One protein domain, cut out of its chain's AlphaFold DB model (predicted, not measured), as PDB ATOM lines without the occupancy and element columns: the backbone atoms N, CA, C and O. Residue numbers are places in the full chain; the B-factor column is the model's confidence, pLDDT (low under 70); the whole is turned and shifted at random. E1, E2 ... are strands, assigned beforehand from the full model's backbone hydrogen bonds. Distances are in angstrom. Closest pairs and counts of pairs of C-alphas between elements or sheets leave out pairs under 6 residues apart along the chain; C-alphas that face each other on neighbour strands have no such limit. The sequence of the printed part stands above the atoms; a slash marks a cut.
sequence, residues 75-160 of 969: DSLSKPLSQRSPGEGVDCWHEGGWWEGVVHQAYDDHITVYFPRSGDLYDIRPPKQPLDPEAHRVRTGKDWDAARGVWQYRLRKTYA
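AT A GLANCE: This is residues 75 to 160 of the 969 residues of the protein "RRM domain-containing protein" of Micractinium conductrix (UniProt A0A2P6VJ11). The core is a small, strongly twisted and curled sheet of five short strands, E4 E3 E2 E1 E5, a partly rolled wall whose edge strands E4 and E5 come near each other without closing into a barrel. A two-stranded hairpin, E6 and E7, continues from the end of E5, and residues 128 to 133 of the loop before E5 stick out at the far end of the longest axis. The printed part has 86 residues, with no named helix and seven named strands, E1 to E7 in order along the chain; both sheets are antiparallel. The class is all strand, though 35 of the 86 residues are in named elements. The whole is compact, with a radius of gyration of the C-alphas of 12.9 A and spans of 42 by 29 by 24 A.

IN THESE COORDINATES: Residues 75 to 88 hold no named element. E1 is residues 89 to 94, 15.6 A long, beginning at C-alpha 89 at (147.982, 84.142, 168.820). E2, residues 97 to 106, is the longest strand, 21.8 A, and bends by 70 degrees at residue 102. E3 is residues 111 to 114 and E4 residues 121 to 124. E5 is residues 138 to 140; it runs on into E6, residues 142 to 145, across a break of 1 residue, at 50 degrees. E7 is residues 150 to 153, ending at C-alpha 153 at (144.884, 78.333, 173.402).

HOW THE PARTS SIT: E1 to E4 form a meander, each strand the antiparallel neighbour of the one before. The pairing of E2 is staggered: its residues 97 to 102 pair with E1, and its residues 102 to 106 with E3. In the hairpin E1 and E2, N 92 and O 99 are 3.0 A apart, within hydrogen-bond range. In the hairpin E2 and E3, N 104 and O 112 are 2.8 A apart. In the hairpin E3 and E4, N 124 and O 111 are 2.8 A apart. E5 is antiparallel to E1 at 153 degrees, with N 91 and O 139 at 3.0 A. The edge strands E4 and E5 are only just apart, their closest C-alphas 8.2 A from each other. In the hairpin E6 and E7, N 143 and O 152 are 2.8 A apart. E5 and E6 meet only through their link. E7 is apart from E2, E3 and E4.

THE WHOLE: The two C-alphas farthest apart, those of Gln 129 and Ala 147, are 41.7 A from each other. The printed part has no cut. The link E4 to E5, 13 residues, is long. The mean pLDDT of the printed part is 88.2; residues 128 to 135 and 158 to 160 are under 70.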
ATOM      1  N   ASP A  75     141.512  88.825 178.587       93.94
ATOM      2  CA  ASP A  75     142.654  88.997 179.479       93.94
ATOM      3  C   ASP A  75     143.420  90.310 179.214       93.94
ATOM      4  O   ASP A  75     144.441  90.541 179.859       93.94
ATOM      5  N   SER A  76     142.908  91.202 178.351       88.81
ATOM      6  CA  SER A  76     143.548  92.466 177.938       88.81
ATOM      7  C   SER A  76     143.935  93.388 179.101       88.81
ATOM      8  O   SER A  76     145.060  93.884 179.143       88.81
ATOM      9  N   LEU A  77     143.050  93.548 180.089       85.06
ATOM     10  CA  LEU A  77     143.312  94.331 181.305       85.06
ATOM     11  C   LEU A  77     144.312  93.657 182.265       85.06
ATOM     12  O   LEU A  77     144.912  94.327 183.100       85.06
ATOM     13  N   SER A  78     144.486  92.334 182.168       90.56
ATOM     14  CA  SER A  78     145.325  91.538 183.082       90.56
ATOM     15  C   SER A  78     146.718  91.222 182.529       90.56
ATOM     16  O   SER A  78     147.671  91.072 183.294       90.56
ATOM     17  N   LYS A  79     146.846  91.138 181.198       92.00
ATOM     18  CA  LYS A  79     148.083  90.854 180.474       92.00
ATOM     19  C   LYS A  79     148.402  92.033 179.544       92.00
ATOM     20  O   LYS A  79     147.957  92.032 178.392       92.00
ATOM     21  N   PRO A  80     149.171  93.033 180.019       89.69
ATOM     22  CA  PRO A  80     149.487  94.223 179.237       89.69
ATOM     23  C   PRO A  80     150.261  93.879 177.961       89.69
ATOM     24  O   PRO A  80     150.930  92.845 177.870       89.69
ATOM     25  N   LEU A  81     150.195  94.778 176.978       92.38
ATOM     26  CA  LEU A  81     150.732  94.576 175.629       92.38
ATOM     27  C   LEU A  81     152.217  94.164 175.622       92.38
ATOM     28  O   LEU A  81     152.592  93.249 174.896       92.38
ATOM     29  N   SER A  82     153.038  94.722 176.515       89.19
ATOM     30  CA  SER A  82     154.463  94.381 176.668       89.19
ATOM     31  C   SER A  82     154.748  92.967 177.213       89.19
ATOM     32  O   SER A  82     155.886  92.506 177.156       89.19
ATOM     33  N   GLN A  83     153.736  92.239 177.702       93.81
ATOM     34  CA  GLN A  83     153.838  90.815 178.064       93.81
ATOM     35  C   GLN A  83     153.415  89.867 176.924       93.81
ATOM     36  O   GLN A  83     153.480  88.640 177.072       93.81
ATOM     37  N   ARG A  84     152.962  90.395 175.782       95.19
ATOM     38  CA  ARG A  84     152.671  89.612 174.573       95.19
ATOM     39  C   ARG A  84     153.986  89.256 173.878       95.19
ATOM     40  O   ARG A  84     154.835  90.112 173.663       95.19
ATOM     41  N   SER A  85     154.182  87.988 173.517       95.00
ATOM     42  CA  SER A  85     155.376  87.592 172.750       95.00
ATOM     43  C   SER A  85     155.127  87.644 171.242       95.00
ATOM     44  O   SER A  85     154.040  87.254 170.823       95.00
ATOM     45  N   PRO A  86     156.147  87.919 170.410       96.12
ATOM     46  CA  PRO A  86     156.118  87.556 168.994       96.12
ATOM     47  C   PRO A  86     155.734  86.079 168.783       96.12
ATOM     48  O   PRO A  86     156.156  85.195 169.541       96.12
ATOM     49  N   GLY A  87     154.902  85.821 167.774       95.19
ATOM     50  CA  GLY A  87     154.310  84.514 167.476       95.19
ATOM     51  C   GLY A  87     153.158  84.094 168.400       95.19
ATOM     52  O   GLY A  87     152.656  82.980 168.264       95.19
ATOM     53  N   GLU A  88     152.731  84.924 169.357       96.38
ATOM     54  CA  GLU A  88     151.535  84.661 170.167       96.38
ATOM     55  C   GLU A  88     150.255  84.898 169.350       96.38
ATOM     56  O   GLU A  88     150.110  85.943 168.722       96.38
ATOM     57  N   GLY A  89     149.325  83.937 169.362       96.25
ATOM     58  CA  GLY A  89     147.982  84.142 168.820       96.25
ATOM     59  C   GLY A  89     147.192  85.104 169.706       96.25
ATOM     60  O   GLY A  89     147.177  84.953 170.929       96.25
ATOM     61  N   VAL A  90     146.541  86.088 169.094       97.00
ATOM     62  CA  VAL A  90     145.759  87.133 169.766       97.00
ATOM     63  C   VAL A  90     144.430  87.343 169.051       97.00
ATOM     64  O   VAL A  90     144.321  87.085 167.856       97.00
ATOM     65  N   ASP A  91     143.436  87.816 169.790       96.88
ATOM     66  CA  ASP A  91     142.241  88.434 169.219       96.88
ATOM     67  C   ASP A  91     142.306  89.934 169.551       96.88
ATOM     68  O   ASP A  91     142.614  90.307 170.692       96.88
ATOM     69  N   CYS A  92     142.028  90.792 168.571       95.50
ATOM     70  CA  CYS A  92     142.242  92.238 168.666       95.50
ATOM     71  C   CYS A  92     140.958  93.011 168.359       95.50
ATOM     72  O   CYS A  92     140.340  92.760 167.329       95.50
ATOM     73  N   TRP A  93     140.574  93.946 169.230       93.88
ATOM     74  CA  TRP A  93     139.397  94.789 169.016       93.88
ATOM     75  C   TRP A  93     139.704  95.885 167.991       93.88
ATOM     76  O   TRP A  93     140.562  96.745 168.224       93.88
ATOM     77  N   HIS A  94     139.034  95.818 166.844       89.44
ATOM     78  CA  HIS A  94     139.214  96.707 165.699       89.44
ATOM     79  C   HIS A  94     137.907  96.750 164.892       89.44
ATOM     80  O   HIS A  94     137.263  95.720 164.712       89.44
ATOM     81  N   GLU A  95     137.488  97.939 164.450       88.25
ATOM     82  CA  GLU A  95     136.251  98.152 163.669       88.25
ATOM     83  C   GLU A  95     134.966  97.540 164.286       88.25
ATOM     84  O   GLU A  95     134.063  97.154 163.560       88.25
ATOM     85  N   GLY A  96     134.873  97.447 165.622       88.81
ATOM     86  CA  GLY A  96     133.712  96.876 166.341       88.81
ATOM     87  C   GLY A  96     133.705  95.342 166.477       88.81
ATOM     88  O   GLY A  96     132.751  94.755 166.988       88.81
ATOM     89  N   GLY A  97     134.778  94.668 166.042       93.44
ATOM     90  CA  GLY A  97     134.922  93.212 166.114       93.44
ATOM     91  C   GLY A  97     136.251  92.745 166.717       93.44
ATOM     92  O   GLY A  97     137.247  93.469 166.754       93.44
ATOM     93  N   TRP A  98     136.289  91.492 167.178       95.62
ATOM     94  CA  TRP A  98     137.515  90.798 167.584       95.62
ATOM     95  C   TRP A  98     138.140  90.069 166.391       95.62
ATOM     96  O   TRP A  98     137.693  88.985 166.021       95.62
ATOM     97  N   TRP A  99     139.195  90.631 165.811       95.75
ATOM     98  CA  TRP A  99     139.906  90.052 164.666       95.75
ATOM     99  C   TRP A  99     140.978  89.052 165.103       95.75
ATOM    100  O   TRP A  99     141.761  89.336 166.017       95.75
ATOM    101  N   GLU A 100     141.047  87.889 164.448       96.00
ATOM    102  CA  GLU A 100     142.037  86.855 164.775       96.00
ATOM    103  C   GLU A 100     143.419  87.151 164.171       96.00
ATOM    104  O   GLU A 100     143.649  87.053 162.966       96.00
ATOM    105  N   GLY A 101     144.387  87.465 165.033       95.88
ATOM    106  CA  GLY A 101     145.738  87.853 164.642       95.88
ATOM    107  C   GLY A 101     146.854  87.028 165.285       95.88
ATOM    108  O   GLY A 101     146.652  86.149 166.133       95.88
ATOM    109  N   VAL A 102     148.083  87.341 164.882       96.62
ATOM    110  CA  VAL A 102     149.321  86.854 165.504       96.62
ATOM    111  C   VAL A 102     150.223  88.047 165.793       96.62
ATOM    112  O   VAL A 102     150.466  88.869 164.914       96.62
ATOM    113  N   VAL A 103     150.760  88.142 167.007       96.69
ATOM    114  CA  VAL A 103     151.716  89.195 167.381       96.69
ATOM    115  C   VAL A 103     152.961  89.065 166.505       96.69
ATOM    116  O   VAL A 103     153.728  88.110 166.631       96.69
ATOM    117  N   HIS A 104     153.163  90.025 165.608       95.31
ATOM    118  CA  HIS A 104     154.308  90.078 164.710       95.31
ATOM    119  C   HIS A 104     155.547  90.588 165.453       95.31
ATOM    120  O   HIS A 104     156.597  89.946 165.435       95.31
ATOM    121  N   GLN A 105     155.406  91.717 166.154       95.12
ATOM    122  CA  GLN A 105     156.453  92.355 166.955       95.12
ATOM    123  C   GLN A 105     155.846  92.910 168.249       95.12
ATOM    124  O   GLN A 105     154.673  93.276 168.282       95.12
ATOM    125  N   ALA A 106     156.647  92.970 169.313       93.31
ATOM    126  CA  ALA A 106     156.255  93.542 170.597       93.31
ATOM    127  C   ALA A 106     157.311  94.546 171.068       93.31
ATOM    128  O   ALA A 106     158.509  94.289 170.938       93.31
ATOM    129  N   TYR A 107     156.847  95.671 171.602       91.94
ATOM    130  CA  TYR A 107     157.646  96.806 172.057       91.94
ATOM    131  C   TYR A 107     157.325  97.128 173.528       91.94
ATOM    132  O   TYR A 107     156.411  96.551 174.118       91.94
ATOM    133  N   ASP A 108     158.068  98.070 174.121       87.12
ATOM    134  CA  ASP A 108     157.861  98.519 175.509       87.12
ATOM    135  C   ASP A 108     156.429  99.061 175.741       87.12
ATOM    136  O   ASP A 108     155.856  98.871 176.815       87.12
ATOM    137  N   ASP A 109     155.858  99.731 174.731       88.31
ATOM    138  CA  ASP A 109     154.618 100.513 174.801       88.31
ATOM    139  C   ASP A 109     153.557 100.154 173.739       88.31
ATOM    140  O   ASP A 109     152.495 100.763 173.739       88.31
ATOM    141  N   HIS A 110     153.800  99.196 172.836       93.50
ATOM    142  CA  HIS A 110     152.839  98.775 171.797       93.50
ATOM    143  C   HIS A 110     153.155  97.375 171.243       93.50
ATOM    144  O   HIS A 110     154.215  96.807 171.513       93.50
ATOM    145  N   ILE A 111     152.245  96.811 170.446       95.81
ATOM    146  CA  ILE A 111     152.495  95.599 169.653       95.81
ATOM    147  C   ILE A 111     152.062  95.804 168.203       95.81
ATOM    148  O   ILE A 111     151.073  96.475 167.933       95.81
ATOM    149  N   THR A 112     152.760  95.168 167.266       96.25
ATOM    150  CA  THR A 112     152.268  95.018 165.892       96.25
ATOM    151  C   THR A 112     151.652  93.633 165.747       96.25
ATOM    152  O   THR A 112     152.314  92.634 166.039       96.25
ATOM    153  N   VAL A 113     150.409  93.560 165.284       96.56
ATOM    154  CA  VAL A 113     149.685  92.310 165.019       96.56
ATOM    155  C   VAL A 113     149.559  92.112 163.514       96.56
ATOM    156  O   VAL A 113     149.311  93.058 162.778       96.56
ATOM    157  N   TYR A 114     149.776  90.880 163.065       95.44
ATOM    158  CA  TYR A 114     149.589  90.437 161.689       95.44
ATOM    159  C   TYR A 114     148.261  89.687 161.565       95.44
ATOM    160  O   TYR A 114     148.028  88.744 162.333       95.44
ATOM    161  N   PHE A 115     147.428  90.073 160.598       94.31
ATOM    162  CA  PHE A 115     146.151  89.425 160.293       94.31
ATOM    163  C   PHE A 115     146.321  88.469 159.098       94.31
ATOM    164  O   PHE A 115     146.523  88.929 157.973       94.31
ATOM    165  N   PRO A 116     146.287  87.131 159.289       89.75
ATOM    166  CA  PRO A 116     146.739  86.198 158.252       89.75
ATOM    167  C   PRO A 116     145.869  86.101 156.989       89.75
ATOM    168  O   PRO A 116     146.367  85.597 155.983       89.75
ATOM    169  N   ARG A 117     144.594  86.520 157.040       85.50
ATOM    170  CA  ARG A 117     143.632  86.408 155.924       85.50
ATOM    171  C   ARG A 117     143.632  87.637 155.014       85.50
ATOM    172  O   ARG A 117     143.636  87.464 153.799       85.50
ATOM    173  N   SER A 118     143.716  88.847 155.573       87.81
ATOM    174  CA  SER A 118     143.896  90.078 154.786       87.81
ATOM    175  C   SER A 118     145.360  90.316 154.386       87.81
ATOM    176  O   SER A 118     145.641  90.801 153.292       87.81
ATOM    177  N   GLY A 119     146.305  89.903 155.240       90.62
ATOM    178  CA  GLY A 119     147.743  90.117 155.067       90.62
ATOM    179  C   GLY A 119     148.284  91.381 155.746       90.62
ATOM    180  O   GLY A 119     149.481  91.657 155.626       90.62
ATOM    181  N   ASP A 120     147.444  92.123 156.468       91.50
ATOM    182  CA  ASP A 120     147.796  93.424 157.042       91.50
ATOM    183  C   ASP A 120     148.628  93.337 158.329       91.50
ATOM    184  O   ASP A 120     148.644  92.331 159.046       91.50
ATOM    185  N   LEU A 121     149.304  94.447 158.639       94.62
ATOM    186  CA  LEU A 121     150.020  94.685 159.891       94.62
ATOM    187  C   LEU A 121     149.422  95.905 160.595       94.62
ATOM    188  O   LEU A 121     149.500  97.016 160.077       94.62
ATOM    189  N   TYR A 122     148.881  95.705 161.794       94.12
ATOM    190  CA  TYR A 122     148.203  96.743 162.569       94.12
ATOM    191  C   TYR A 122     148.947  97.045 163.879       94.12
ATOM    192  O   TYR A 122     149.395  96.136 164.581       94.12
ATOM    193  N   ASP A 123     149.118  98.329 164.194       94.00
ATOM    194  CA  ASP A 123     149.889  98.821 165.344       94.00
ATOM    195  C   ASP A 123     148.949  99.144 166.515       94.00
ATOM    196  O   ASP A 123     148.241 100.152 166.513       94.00
ATOM    197  N   ILE A 124     148.928  98.260 167.512       92.50
ATOM    198  CA  ILE A 124     148.045  98.363 168.669       92.50
ATOM    199  C   ILE A 124     148.812  98.984 169.830       92.50
ATOM    200  O   ILE A 124     149.700  98.367 170.429       92.50
ATOM    201  N   ARG A 125     148.431 100.219 170.157       90.38
ATOM    202  CA  ARG A 125     149.001 101.025 171.241       90.38
ATOM    203  C   ARG A 125     147.956 101.194 172.351       90.38
ATOM    204  O   ARG A 125     146.770 101.269 172.036       90.38
ATOM    205  N   PRO A 126     148.348 101.287 173.631       82.12
ATOM    206  CA  PRO A 126     147.408 101.605 174.695       82.12
ATOM    207  C   PRO A 126     146.830 103.012 174.452       82.12
ATOM    208  O   PRO A 126     147.563 103.903 173.996       82.12
ATOM    209  N   PRO A 127     145.539 103.243 174.741       74.50
ATOM    210  CA  PRO A 127     144.899 104.524 174.473       74.50
ATOM    211  C   PRO A 127     145.592 105.653 175.252       74.50
ATOM    212  O   PRO A 127     145.745 105.603 176.471       74.50
ATOM    213  N   LYS A 128     146.027 106.698 174.532       66.69
ATOM    214  CA  LYS A 128     146.781 107.840 175.099       66.69
ATOM    215  C   LYS A 128     145.963 108.691 176.077       66.69
ATOM    216  O   LYS A 128     146.535 109.479 176.826       66.69
ATOM    217  N   GLN A 129     144.640 108.572 176.019       60.47
ATOM    218  CA  GLN A 129     143.652 109.193 176.898       60.47
ATOM    219  C   GLN A 129     142.486 108.199 177.055       60.47
ATOM    220  O   GLN A 129     142.190 107.496 176.090       60.47
ATOM    221  N   PRO A 130     141.804 108.134 178.213       53.56
ATOM    222  CA  PRO A 130     140.775 107.127 178.506       53.56
ATOM    223  C   PRO A 130     139.406 107.453 177.869       53.56
ATOM    224  O   PRO A 130     138.373 107.305 178.512       53.56
ATOM    225  N   LEU A 131     139.401 107.966 176.635       51.34
ATOM    226  CA  LEU A 131     138.193 108.404 175.918       51.34
ATOM    227  C   LEU A 131     137.400 107.251 175.292       51.34
ATOM    228  O   LEU A 131     136.208 107.403 175.059       51.34
ATOM    229  N   ASP A 132     138.049 106.109 175.076       66.31
ATOM    230  CA  ASP A 132     137.420 104.839 174.725       66.31
ATOM    231  C   ASP A 132     138.205 103.714 175.440       66.31
ATOM    232  O   ASP A 132     139.420 103.602 175.231       66.31
ATOM    233  N   PRO A 133     137.578 102.938 176.349       64.69
ATOM    234  CA  PRO A 133     138.213 101.810 177.026       64.69
ATOM    235  C   PRO A 133     138.191 100.512 176.201       64.69
ATOM    236  O   PRO A 133     138.842  99.542 176.597       64.69
ATOM    237  N   GLU A 134     137.436 100.463 175.101       67.69
ATOM    238  CA  GLU A 134     137.304  99.286 174.245       67.69
ATOM    239  C   GLU A 134     138.252  99.338 173.038       67.69
ATOM    240  O   GLU A 134     138.866  98.317 172.705       67.69
ATOM    241  N   ALA A 135     138.496 100.529 172.477       66.00
ATOM    242  CA  ALA A 135     139.562 100.767 171.503       66.00
ATOM    243  C   ALA A 135     140.914 100.163 171.935       66.00
ATOM    244  O   ALA A 135     141.421 100.400 173.034       66.00
ATOM    245  N   HIS A 136     141.537  99.418 171.017       75.25
ATOM    246  CA  HIS A 136     142.861  98.800 171.176       75.25
ATOM    247  C   HIS A 136     142.969  97.669 172.223       75.25
ATOM    248  O   HIS A 136     144.082  97.298 172.612       75.25
ATOM    249  N   ARG A 137     141.858  97.050 172.655       91.56
ATOM    250  CA  ARG A 137     141.915  95.823 173.475       91.56
ATOM    251  C   ARG A 137     142.545  94.649 172.721       91.56
ATOM    252  O   ARG A 137     142.252  94.394 171.555       91.56
ATOM    253  N   VAL A 138     143.378  93.882 173.428       95.06
ATOM    254  CA  VAL A 138     144.033  92.667 172.911       95.06
ATOM    255  C   VAL A 138     143.967  91.554 173.943       95.06
ATOM    256  O   VAL A 138     144.613  91.636 174.992       95.06
ATOM    257  N   ARG A 139     143.247  90.483 173.616       96.12
ATOM    258  CA  ARG A 139     143.127  89.274 174.442       96.12
ATOM    259  C   ARG A 139     143.918  88.117 173.827       96.12
ATOM    260  O   ARG A 139     144.223  88.117 172.636       96.12
ATOM    261  N   THR A 140     144.274  87.115 174.629       96.69
ATOM    262  CA  THR A 140     144.953  85.915 174.118       96.69
ATOM    263  C   THR A 140     144.023  85.161 173.174       96.69
ATOM    264  O   THR A 140     142.914  84.804 173.572       96.69
ATOM    265  N   GLY A 141     144.501  84.878 171.963       95.56
ATOM    266  CA  GLY A 141     143.765  84.135 170.951       95.56
ATOM    267  C   GLY A 141     143.494  82.718 171.438       95.56
ATOM    268  O   GLY A 141     144.411  81.992 171.841       95.56
ATOM    269  N   LYS A 142     142.220  82.340 171.445       95.88
ATOM    270  CA  LYS A 142     141.747  81.030 171.886       95.88
ATOM    271  C   LYS A 142     140.723  80.549 170.872       95.88
ATOM    272  O   LYS A 142     139.817  81.291 170.508       95.88
ATOM    273  N   ASP A 143     140.856  79.299 170.469       94.75
ATOM    274  CA  ASP A 143     139.966  78.658 169.516       94.75
ATOM    275  C   ASP A 143     138.887  77.898 170.305       94.75
ATOM    276  O   ASP A 143     139.167  77.249 171.322       94.75
ATOM    277  N   TRP A 144     137.627  78.012 169.882       96.06
ATOM    278  CA  TRP A 144     136.499  77.394 170.583       96.06
ATOM    279  C   TRP A 144     136.266  75.960 170.098       96.06
ATOM    280  O   TRP A 144     135.724  75.734 169.016       96.06
ATOM    281  N   ASP A 145     136.619  74.968 170.921       94.88
ATOM    282  CA  ASP A 145     136.268  73.576 170.644       94.88
ATOM    283  C   ASP A 145     134.785  73.352 170.971       94.88
ATOM    284  O   ASP A 145     134.405  73.049 172.105       94.88
ATOM    285  N   ALA A 146     133.935  73.505 169.956       91.38
ATOM    286  CA  ALA A 146     132.487  73.350 170.069       91.38
ATOM    287  C   ALA A 146     132.019  71.906 170.363       91.38
ATOM    288  O   ALA A 146     130.840  71.717 170.691       91.38
ATOM    289  N   ALA A 147     132.906  70.905 170.253       92.19
ATOM    290  CA  ALA A 147     132.622  69.507 170.574       92.19
ATOM    291  C   ALA A 147     132.917  69.191 172.049       92.19
ATOM    292  O   ALA A 147     132.113  68.526 172.701       92.19
ATOM    293  N   ARG A 148     134.028  69.705 172.596       92.94
ATOM    294  CA  ARG A 148     134.374  69.592 174.027       92.94
ATOM    295  C   ARG A 148     133.697  70.647 174.900       92.94
ATOM    296  O   ARG A 148     133.501  70.413 176.087       92.94
ATOM    297  N   GLY A 149     133.356  71.801 174.333       94.06
ATOM    298  CA  GLY A 149     132.825  72.950 175.064       94.06
ATOM    299  C   GLY A 149     133.875  73.722 175.859       94.06
ATOM    300  O   GLY A 149     133.566  74.211 176.945       94.06
ATOM    301  N   VAL A 150     135.110  73.800 175.353       96.06
ATOM    302  CA  VAL A 150     136.253  74.392 176.065       96.06
ATOM    303  C   VAL A 150     137.070  75.280 175.126       96.06
ATOM    304  O   VAL A 150     137.345  74.906 173.986       96.06
ATOM    305  N   TRP A 151     137.509  76.435 175.627       96.56
ATOM    306  CA  TRP A 151     138.498  77.282 174.960       96.56
ATOM    307  C   TRP A 151     139.877  76.627 174.978       96.56
ATOM    308  O   TRP A 151     140.398  76.305 176.045       96.56
ATOM    309  N   GLN A 152     140.490  76.468 173.809       96.44
ATOM    310  CA  GLN A 152     141.864  75.984 173.672       96.44
ATOM    311  C   GLN A 152     142.754  77.152 173.242       96.44
ATOM    312  O   GLN A 152     142.353  77.970 172.422       96.44
ATOM    313  N   TYR A 153     143.955  77.275 173.808       94.38
ATOM    314  CA  TYR A 153     144.884  78.333 173.402       94.38
ATOM    315  C   TYR A 153     145.313  78.130 171.946       94.38
ATOM    316  O   TYR A 153     145.829  77.062 171.606       94.38
ATOM    317  N   ARG A 154     145.151  79.165 171.111       93.19
ATOM    318  CA  ARG A 154     145.585  79.144 169.711       93.19
ATOM    319  C   ARG A 154     147.092  78.903 169.675       93.19
ATOM    320  O   ARG A 154     147.862  79.674 170.257       93.19
ATOM    321  N   LEU A 155     147.530  77.814 169.036       87.12
ATOM    322  CA  LEU A 155     148.954  77.471 169.001       87.12
ATOM    323  C   LEU A 155     149.763  78.598 168.351       87.12
ATOM    324  O   LEU A 155     149.338  79.209 167.369       87.12
ATOM    325  N   ARG A 156     150.960  78.851 168.892       81.31
ATOM    326  CA  ARG A 156     151.883  79.865 168.368       81.31
ATOM    327  C   ARG A 156     152.305  79.512 166.941       81.31
ATOM    328  O   ARG A 156     153.136  78.628 166.741       81.31
ATOM    329  N   LYS A 157     151.729  80.202 165.953       75.00
ATOM    330  CA  LYS A 157     152.053  80.028 164.532       75.00
ATOM    331  C   LYS A 157     153.422  80.658 164.250       75.00
ATOM    332  O   LYS A 157     153.579  81.874 164.333       75.00
ATOM    333  N   THR A 158     154.409  79.844 163.883       55.62
ATOM    334  CA  THR A 158     155.683  80.321 163.324       55.62
ATOM    335  C   THR A 158     155.441  80.844 161.909       55.62
ATOM    336  O   THR A 158     155.446  80.076 160.948       55.62
ATOM    337  N   TYR A 159     155.165  82.142 161.777       61.28
ATOM    338  CA  TYR A 159     154.966  82.770 160.472       61.28
ATOM    339  C   TYR A 159     156.277  82.814 159.672       61.28
ATOM    340  O   TYR A 159     157.331  83.111 160.229       61.28
ATOM    341  N   ALA A 160     156.220  82.573 158.359       50.50
ATOM    342  CA  ALA A 160     157.412  82.429 157.514       50.50
ATOM    343  C   ALA A 160     158.266  83.711 157.373       50.50
ATOM    344  O   ALA A 160     159.417  83.632 156.952       50.50
TER     345      ALA A 160